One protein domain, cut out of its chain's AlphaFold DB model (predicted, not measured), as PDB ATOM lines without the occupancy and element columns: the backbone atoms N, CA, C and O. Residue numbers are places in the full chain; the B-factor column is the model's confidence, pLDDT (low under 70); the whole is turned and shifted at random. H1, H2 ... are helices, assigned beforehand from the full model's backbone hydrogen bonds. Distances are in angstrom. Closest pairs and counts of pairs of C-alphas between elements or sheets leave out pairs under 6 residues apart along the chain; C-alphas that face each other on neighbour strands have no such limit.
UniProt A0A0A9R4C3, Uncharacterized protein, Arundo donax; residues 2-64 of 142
ATOM      1  N   CYS A   2     181.993 157.452 144.935       89.19
ATOM      2  CA  CYS A   2     181.569 156.058 145.150       89.19
ATOM      3  C   CYS A   2     181.572 155.641 146.630       89.19
ATOM      4  O   CYS A   2     180.563 155.155 147.123       89.19
ATOM      5  N   TYR A   3     182.647 155.927 147.372       90.00
ATOM      6  CA  TYR A   3     182.709 155.602 148.804       90.00
ATOM      7  C   TYR A   3     181.626 156.299 149.640       90.00
ATOM      8  O   TYR A   3     181.037 155.656 150.497       90.00
ATOM      9  N   LYS A   4     181.311 157.572 149.347       91.44
ATOM     10  CA  LYS A   4     180.194 158.320 149.961       91.44
ATOM     11  C   LYS A   4     178.862 157.615 149.703       91.44
ATOM     12  O   LYS A   4     178.133 157.333 150.643       91.44
ATOM     13  N   TYR A   5     178.590 157.271 148.442       90.50
ATOM     14  CA  TYR A   5     177.378 156.548 148.056       90.50
ATOM     15  C   TYR A   5     177.257 155.195 148.767       90.50
ATOM     16  O   TYR A   5     176.227 154.908 149.365       90.50
ATOM     17  N   LEU A   6     178.321 154.385 148.738       89.44
ATOM     18  CA  LEU A   6     178.351 153.073 149.383       89.44
ATOM     19  C   LEU A   6     178.160 153.185 150.895       89.44
ATOM     20  O   LEU A   6     177.383 152.420 151.455       89.44
ATOM     21  N   TRP A   7     178.840 154.133 151.541       90.75
ATOM     22  CA  TRP A   7     178.720 154.374 152.975       90.75
ATOM     23  C   TRP A   7     177.300 154.762 153.372       90.75
ATOM     24  O   TRP A   7     176.712 154.147 154.258       90.75
ATOM     25  N   ASP A   8     176.718 155.743 152.687       89.50
ATOM     26  CA  ASP A   8     175.368 156.186 153.007       89.50
ATOM     27  C   ASP A   8     174.334 155.093 152.725       89.50
ATOM     28  O   ASP A   8     173.435 154.886 153.537       89.50
ATOM     29  N   SER A   9     174.466 154.336 151.633       87.69
ATOM     30  CA  SER A   9     173.620 153.160 151.397       87.69
ATOM     31  C   SER A   9     173.783 152.122 152.509       87.69
ATOM     32  O   SER A   9     172.793 151.572 152.977       87.69
ATOM     33  N   LEU A  10     175.002 151.884 152.997       88.56
ATOM     34  CA  LEU A  10     175.275 150.889 154.036       88.56
ATOM     35  C   LEU A  10     174.593 151.198 155.375       88.56
ATOM     36  O   LEU A  10     174.139 150.282 156.059       88.56
ATOM     37  N   ILE A  11     174.549 152.476 155.756       89.94
ATOM     38  CA  ILE A  11     173.992 152.924 157.042       89.94
ATOM     39  C   ILE A  11     172.496 153.275 156.960       89.94
ATOM     40  O   ILE A  11     171.832 153.333 157.992       89.94
ATOM     41  N   THR A  12     171.963 153.567 155.763       82.06
ATOM     42  CA  THR A  12     170.571 154.031 155.584       82.06
ATOM     43  C   THR A  12     169.658 153.033 154.891       82.06
ATOM     44  O   THR A  12     168.460 153.010 155.175       82.06
ATOM     45  N   GLU A  13     170.192 152.237 153.969       66.88
ATOM     46  CA  GLU A  13     169.430 151.271 153.193       66.88
ATOM     47  C   GLU A  13     169.587 149.874 153.796       66.88
ATOM     48  O   GLU A  13     170.567 149.531 154.461       66.88
ATOM     49  N   LYS A  14     168.597 149.014 153.549       74.94
ATOM     50  CA  LYS A  14     168.707 147.608 153.931       74.94
ATOM     51  C   LYS A  14     169.734 146.950 153.019       74.94
ATOM     52  O   LYS A  14     169.424 146.668 151.865       74.94
ATOM     53  N   PHE A  15     170.931 146.679 153.544       83.69
ATOM     54  CA  PHE A  15     171.941 145.894 152.832       83.69
ATOM     55  C   PHE A  15     171.294 144.624 152.238       83.69
ATOM     56  O   PHE A  15     170.670 143.863 153.000       83.69
ATOM     57  N   PRO A  16     171.421 144.390 150.916       88.75
ATOM     58  CA  PRO A  16     170.657 143.381 150.186       88.75
ATOM     59  C   PRO A  16     171.238 141.980 150.423       88.75
ATOM     60  O   PRO A  16     171.851 141.383 149.545       88.75
ATOM     61  N   ALA A  17     171.068 141.465 151.641       89.75
ATOM     62  CA  ALA A  17     171.715 140.236 152.101       89.75
ATOM     63  C   ALA A  17     171.390 139.019 151.231       89.75
ATOM     64  O   ALA A  17     172.298 138.280 150.878       89.75
ATOM     65  N   GLU A  18     170.129 138.838 150.844       91.88
ATOM     66  CA  GLU A  18     169.704 137.720 149.992       91.88
ATOM     67  C   GLU A  18     170.412 137.746 148.632       91.88
ATOM     68  O   GLU A  18     170.939 136.732 148.172       91.88
ATOM     69  N   TYR A  19     170.499 138.929 148.016       93.62
ATOM     70  CA  TYR A  19     171.225 139.100 146.761       93.62
ATOM     71  C   TYR A  19     172.728 138.894 146.957       93.62
ATOM     72  O   TYR A  19     173.363 138.240 146.146       93.62
ATOM     73  N   PHE A  20     173.305 139.406 148.046       92.56
ATOM     74  CA  PHE A  20     174.722 139.219 148.355       92.56
ATOM     75  C   PHE A  20     175.086 137.735 148.494       92.56
ATOM     76  O   PHE A  20     176.017 137.271 147.842       92.56
ATOM     77  N   PHE A  21     174.330 136.980 149.298       95.00
ATOM     78  CA  PHE A  21     174.572 135.550 149.484       95.00
ATOM     79  C   PHE A  21     174.399 134.770 148.179       95.00
ATOM     80  O   PHE A  21     175.261 133.971 147.834       95.00
ATOM     81  N   SER A  22     173.336 135.042 147.418       96.44
ATOM     82  CA  SER A  22     173.094 134.348 146.146       96.44
ATOM     83  C   SER A  22     174.108 134.707 145.055       96.44
ATOM     84  O   SER A  22     174.570 133.821 144.346       96.44
ATOM     85  N   TYR A  23     174.501 135.979 144.932       96.25
ATOM     86  CA  TYR A  23     175.469 136.439 143.931       96.25
ATOM     87  C   TYR A  23     176.861 135.830 144.136       96.25
ATOM     88  O   TYR A  23     177.526 135.482 143.162       96.25
ATOM     89  N   PHE A  24     177.304 135.704 145.391       95.31
ATOM     90  CA  PHE A  24     178.612 135.136 145.731       95.31
ATOM     91  C   PHE A  24     178.583 133.627 146.009       95.31
ATOM     92  O   PHE A  24     179.615 133.081 146.392       95.31
ATOM     93  N   ASP A  25     177.434 132.964 145.830       95.88
ATOM     94  CA  ASP A  25     177.233 131.543 146.149       95.88
ATOM     95  C   ASP A  25     177.676 131.189 147.584       95.88
ATOM     96  O   ASP A  25     178.409 130.236 147.853       95.88
ATOM     97  N   LEU A  26     177.269 132.031 148.536       94.94
ATOM     98  CA  LEU A  26     177.612 131.909 149.949       94.94
ATOM     99  C   LEU A  26     176.433 131.331 150.732       94.94
ATOM    100  O   LEU A  26     175.316 131.846 150.671       94.94
ATOM    101  N   SER A  27     176.696 130.308 151.546       95.56
ATOM    102  CA  SER A  27     175.692 129.761 152.461       95.56
ATOM    103  C   SER A  27     175.606 130.615 153.738       95.56
ATOM    104  O   SER A  27     176.605 130.736 154.454       95.56
ATOM    105  N   PRO A  28     174.436 131.202 154.062       95.44
ATOM    106  CA  PRO A  28     174.268 132.009 155.272       95.44
ATOM    107  C   PRO A  28     174.451 131.181 156.551       95.44
ATOM    108  O   PRO A  28     175.025 131.672 157.523       95.44
ATOM    109  N   ASP A  29     174.040 129.910 156.522       96.62
ATOM    110  CA  ASP A  29     174.127 128.963 157.639       96.62
ATOM    111  C   ASP A  29     175.516 128.326 157.790       96.62
ATOM    112  O   ASP A  29     175.738 127.507 158.686       96.62
ATOM    113  N   TYR A  30     176.467 128.684 156.921       95.06
ATOM    114  CA  TYR A  30     177.819 128.150 156.980       95.06
ATOM    115  C   TYR A  30     178.465 128.480 158.326       95.06
ATOM    116  O   TYR A  30     178.609 129.648 158.705       95.06
ATOM    117  N   LEU A  31     178.868 127.430 159.039       96.94
ATOM    118  CA  LEU A  31     179.520 127.546 160.333       96.94
ATOM    119  C   LEU A  31     180.948 128.057 160.161       96.94
ATOM    120  O   LEU A  31     181.745 127.500 159.409       96.94
ATOM    121  N   LEU A  32     181.286 129.093 160.922       95.06
ATOM    122  CA  LEU A  32     182.644 129.623 160.978       95.06
ATOM    123  C   LEU A  32     183.600 128.582 161.590       95.06
ATOM    124  O   LEU A  32     183.180 127.700 162.349       95.06
ATOM    125  N   SER A  33     184.897 128.686 161.292       96.25
ATOM    126  CA  SER A  33     185.906 127.862 161.968       96.25
ATOM    127  C   SER A  33     185.999 128.223 163.452       96.25
ATOM    128  O   SER A  33     185.624 129.325 163.860       96.25
ATOM    129  N   ASP A  34     186.504 127.308 164.275       96.62
ATOM    130  CA  ASP A  34     186.601 127.543 165.720       96.62
ATOM    131  C   ASP A  34     187.561 128.687 166.066       96.62
ATOM    132  O   ASP A  34     187.265 129.466 166.972       96.62
ATOM    133  N   ASP A  35     188.621 128.880 165.277       96.88
ATOM    134  CA  ASP A  35     189.518 130.035 165.395       96.88
ATOM    135  C   ASP A  35     188.769 131.355 165.175       96.88
ATOM    136  O   ASP A  35     188.889 132.295 165.964       96.88
ATOM    137  N   VAL A  36     187.934 131.416 164.132       95.25
ATOM    138  CA  VAL A  36     187.133 132.606 163.820       95.25
ATOM    139  C   VAL A  36     186.082 132.839 164.905       95.25
ATOM    140  O   VAL A  36     185.937 133.967 165.374       95.25
ATOM    141  N   LYS A  37     185.391 131.790 165.370       95.56
ATOM    142  CA  LYS A  37     184.431 131.899 166.482       95.56
ATOM    143  C   LYS A  37     185.103 132.400 167.760       95.56
ATOM    144  O   LYS A  37     184.542 133.260 168.437       95.56
ATOM    145  N   SER A  38     186.285 131.876 168.090       95.56
ATOM    146  CA  SER A  38     187.052 132.268 169.276       95.56
ATOM    147  C   SER A  38     187.461 133.737 169.201       95.56
ATOM    148  O   SER A  38     187.199 134.504 170.130       95.56
ATOM    149  N   TYR A  39     187.996 134.164 168.054       94.56
ATOM    150  CA  TYR A  39     188.370 135.554 167.818       94.56
ATOM    151  C   TYR A  39     187.168 136.500 167.914       94.56
ATOM    152  O   TYR A  39     187.207 137.466 168.673       94.56
ATOM    153  N   ILE A  40     186.068 136.211 167.218       92.38
ATOM    154  CA  ILE A  40     184.885 137.082 167.222       92.38
ATOM    155  C   ILE A  40     184.241 137.130 168.623       92.38
ATOM    156  O   ILE A  40     183.855 138.205 169.088       92.38
ATOM    157  N   SER A  41     184.237 136.008 169.354       93.19
ATOM    158  CA  SER A  41     183.795 135.969 170.755       93.19
ATOM    159  C   SER A  41     184.678 136.826 171.666       93.19
ATOM    160  O   SER A  41     184.154 137.490 172.557       93.19
ATOM    161  N   SER A  42     185.996 136.880 171.425       95.12
ATOM    162  CA  SER A  42     186.919 137.753 172.170       95.12
ATOM    163  C   SER A  42     186.641 139.249 171.963       95.12
ATOM    164  O   SER A  42     186.938 140.058 172.838       95.12
ATOM    165  N   LEU A  43     186.005 139.608 170.841       92.12
ATOM    166  CA  LEU A  43     185.533 140.963 170.545       92.12
ATOM    167  C   LEU A  43     184.148 141.259 171.152       92.12
ATOM    168  O   LEU A  43     183.626 142.357 170.973       92.12
ATOM    169  N   GLY A  44     183.541 140.297 171.858       91.75
ATOM    170  CA  GLY A  44     182.222 140.431 172.481       91.75
ATOM    171  C   GLY A  44     181.044 140.050 171.581       91.75
ATOM    172  O   GLY A  44     179.896 140.299 171.951       91.75
ATOM    173  N   PHE A  45     181.291 139.429 170.424       90.12
ATOM    174  CA  PHE A  45     180.245 139.014 169.491       90.12
ATOM    175  C   PHE A  45     180.152 137.477 169.429       90.12
ATOM    176  O   PHE A  45     181.081 136.818 168.978       90.12
ATOM    177  N   PRO A  46     179.047 136.846 169.848       91.12
ATOM    178  CA  PRO A  46     178.917 135.386 169.811       91.12
ATOM    179  C   PRO A  46     178.432 134.864 168.438       91.12
ATOM    180  O   PRO A  46     177.474 134.094 168.372       91.12
ATOM    181  N   ALA A  47     179.069 135.285 167.338       95.25
ATOM    182  CA  ALA A  47     178.698 134.869 165.979       95.25
ATOM    183  C   ALA A  47     179.128 133.423 165.676       95.25
ATOM    184  O   ALA A  47     180.274 133.045 165.933       95.25
ATOM    185  N   LYS A  48     178.232 132.621 165.091       95.69
ATOM    186  CA  LYS A  48     178.505 131.220 164.723       95.69
ATOM    187  C   LYS A  48     178.485 130.988 163.219       95.69
ATOM    188  O   LYS A  48     179.217 130.116 162.748       95.69
ATOM    189  N   THR A  49     177.669 131.746 162.494       96.94
ATOM    190  CA  THR A  49     177.487 131.622 161.042       96.94
ATOM    191  C   THR A  49     177.890 132.896 160.296       96.94
ATOM    192  O   THR A  49     178.081 133.954 160.904       96.94
ATOM    193  N   PHE A  50     177.996 132.828 158.964       94.25
ATOM    194  CA  PHE A  50     178.140 134.040 158.145       94.25
ATOM    195  C   PHE A  50     176.954 134.994 158.306       94.25
ATOM    196  O   PHE A  50     177.142 136.213 158.319       94.25
ATOM    197  N   GLU A  51     175.739 134.462 158.455       95.44
ATOM    198  CA  GLU A  51     174.559 135.286 158.694       95.44
ATOM    199  C   GLU A  51     174.675 136.087 159.999       95.44
ATOM    200  O   GLU A  51     174.345 137.275 160.022       95.44
ATOM    201  N   ASP A  52     175.196 135.477 161.068       95.19
ATOM    202  CA  ASP A  52     175.423 136.165 162.343       95.19
ATOM    203  C   ASP A  52     176.405 137.330 162.184       95.19
ATOM    204  O   ASP A  52     176.139 138.436 162.657       95.19
ATOM    205  N   VAL A  53     177.512 137.115 161.466       93.31
ATOM    206  CA  VAL A  53     178.493 138.175 161.177       93.31
ATOM    207  C   VAL A  53     177.828 139.327 160.433       93.31
ATOM    208  O   VAL A  53     177.997 140.487 160.813       93.31
ATOM    209  N   LEU A  54     177.022 139.023 159.414       92.19
ATOM    210  CA  LEU A  54     176.321 140.047 158.650       92.19
ATOM    211  C   LEU A  54     175.286 140.798 159.503       92.19
ATOM    212  O   LEU A  54     175.115 142.007 159.328       92.19
ATOM    213  N   LYS A  55     174.613 140.124 160.446       91.81
ATOM    214  CA  LYS A  55     173.702 140.763 161.412       91.81
ATOM    215  C   LYS A  55     174.452 141.762 162.295       91.81
ATOM    216  O   LYS A  55     174.026 142.914 162.379       91.81
ATOM    217  N   TYR A  56     175.578 141.367 162.892       91.44
ATOM    218  CA  TYR A  56     176.384 142.273 163.721       91.44
ATOM    219  C   TYR A  56     176.957 143.438 162.921       91.44
ATOM    220  O   TYR A  56     176.885 144.579 163.370       91.44
ATOM    221  N   PHE A  57     177.451 143.169 161.714       89.94
ATOM    222  CA  PHE A  57     177.932 144.195 160.799       89.94
ATOM    223  C   PHE A  57     176.845 145.229 160.488       89.94
ATOM    224  O   PHE A  57     177.072 146.424 160.651       89.94
ATOM    225  N   LYS A  58     175.633 144.782 160.130       88.88
ATOM    226  CA  LYS A  58     174.497 145.684 159.895       88.88
ATOM    227  C   LYS A  58     174.210 146.534 161.126       88.88
ATOM    228  O   LYS A  58     174.095 147.747 160.990       88.88
ATOM    229  N   VAL A  59     174.096 145.932 162.312       88.94
ATOM    230  CA  VAL A  59     173.831 146.682 163.553       88.94
ATOM    231  C   VAL A  59     174.916 147.729 163.794       88.94
ATOM    232  O   VAL A  59     174.588 148.883 164.044       88.94
ATOM    233  N   ALA A  60     176.190 147.359 163.645       89.19
ATOM    234  CA  ALA A  60     177.303 148.288 163.791       89.19
ATOM    235  C   ALA A  60     177.198 149.461 162.803       89.19
ATOM    236  O   ALA A  60     177.312 150.610 163.219       89.19
ATOM    237  N   CYS A  61     176.906 149.203 161.525       89.25
ATOM    238  CA  CYS A  61     176.745 150.250 160.516       89.25
ATOM    239  C   CYS A  61     175.589 151.214 160.825       89.25
ATOM    240  O   CYS A  61     175.759 152.418 160.673       89.25
ATOM    241  N   HIS A  62     174.443 150.725 161.311       86.19
ATOM    242  CA  HIS A  62     173.300 151.590 161.650       86.19
ATOM    243  C   HIS A  62     173.561 152.502 162.861       86.19
ATOM    244  O   HIS A  62     172.853 153.489 163.044       86.19
ATOM    245  N   MET A  63     174.565 152.190 163.687       89.44
ATOM    246  CA  MET A  63     174.977 153.033 164.815       89.44
ATOM    247  C   MET A  63     175.947 154.148 164.397       89.44
ATOM    248  O   MET A  63     176.282 155.005 165.214       89.44
ATOM    249  N   LEU A  64     176.421 154.140 163.149       90.50
ATOM    250  CA  LEU A  64     177.391 155.105 162.646       90.50
ATOM    251  C   LEU A  64     176.685 156.303 161.997       90.50
ATOM    252  O   LEU A  64     175.619 156.159 161.395       90.50
TER     253      LEU A  64
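Overview. This is residues 2 to 64 of the 142 residues of an uncharacterized protein of Arundo donax (UniProt A0A0A9R4C3). H1, H2 and H3 follow one another along an open U, and the longest helix, H4, folds back inside it until its residues 58 to 62 meet H1 at a corner. H2 sits near H4 without touching it, while H3 is at the other end of the U from H1 and touches no helix. The printed part has 63 residues with four named helices, in the order H1, H2, H3, H4, and no named strand; the class is all helix, with 40 of the 63 residues in these helices. The whole is only just loose, close to compact, with a radius of gyration of the C-alphas of 13.0 A, and the C-alphas span 35 by 27 by 16 A.

Along the chain. Find C-alpha 2 at (181.569, 156.058, 145.150); from there H1, residues 2 to 12, runs 15.3 A to C-alpha 12. Read on past four residues to H2, residues 17 to 23, which is 9.8 A long. Next look for H3, residues 34 to 42, which begins with C-alpha 34 at (186.601, 127.543, 165.720) and covers 12.1 A. Last comes H4, residues 50 to 62, with 18.5 A from its first C-alpha to C-alpha 62 at (173.300, 151.590, 161.650).

Arrangement. Begin at H1 and look for the place where it meets H4 in space: H1 and H4 touch, with 7 pairs of C-alphas within 8 A. Their closest C-alphas are those of Ile 11 and His 62, 4.8 A apart. H4 touches H1 with residues 58 to 62 alone. The lines of the two helices are about perpendicular, at 85 degrees, and their centres are 15.5 A apart. Go on to H2, and you will find that it and H4 are near each other, with 6 pairs of C-alphas within 10 A but no pair within 8 A. H2 is apart from H1 and from H3. H3, in turn, is apart from H1 and from H4. In the backbones of H1, H2, H3 and H4, every O i to N i+4 pair is within hydrogen-bond range.

Size, cuts and confidence. The two C-alphas farthest apart are those of Cys 2 and Asp 34, at 35.5 A, while the first and last printed C-alphas, Cys 2 and Leu 64, are 18.0 A apart. The residues run from 2 to 64 and the printed part has no cut. The link from H1 to H2 is tight, with 4 residues; those from H2 to H3, with 10 residues, and from H3 to H4, with 7, are short. Look at the B-factor column for the model's confidence: the mean pLDDT of the printed part is 91.7, and one residue, Glu 13, is under 70.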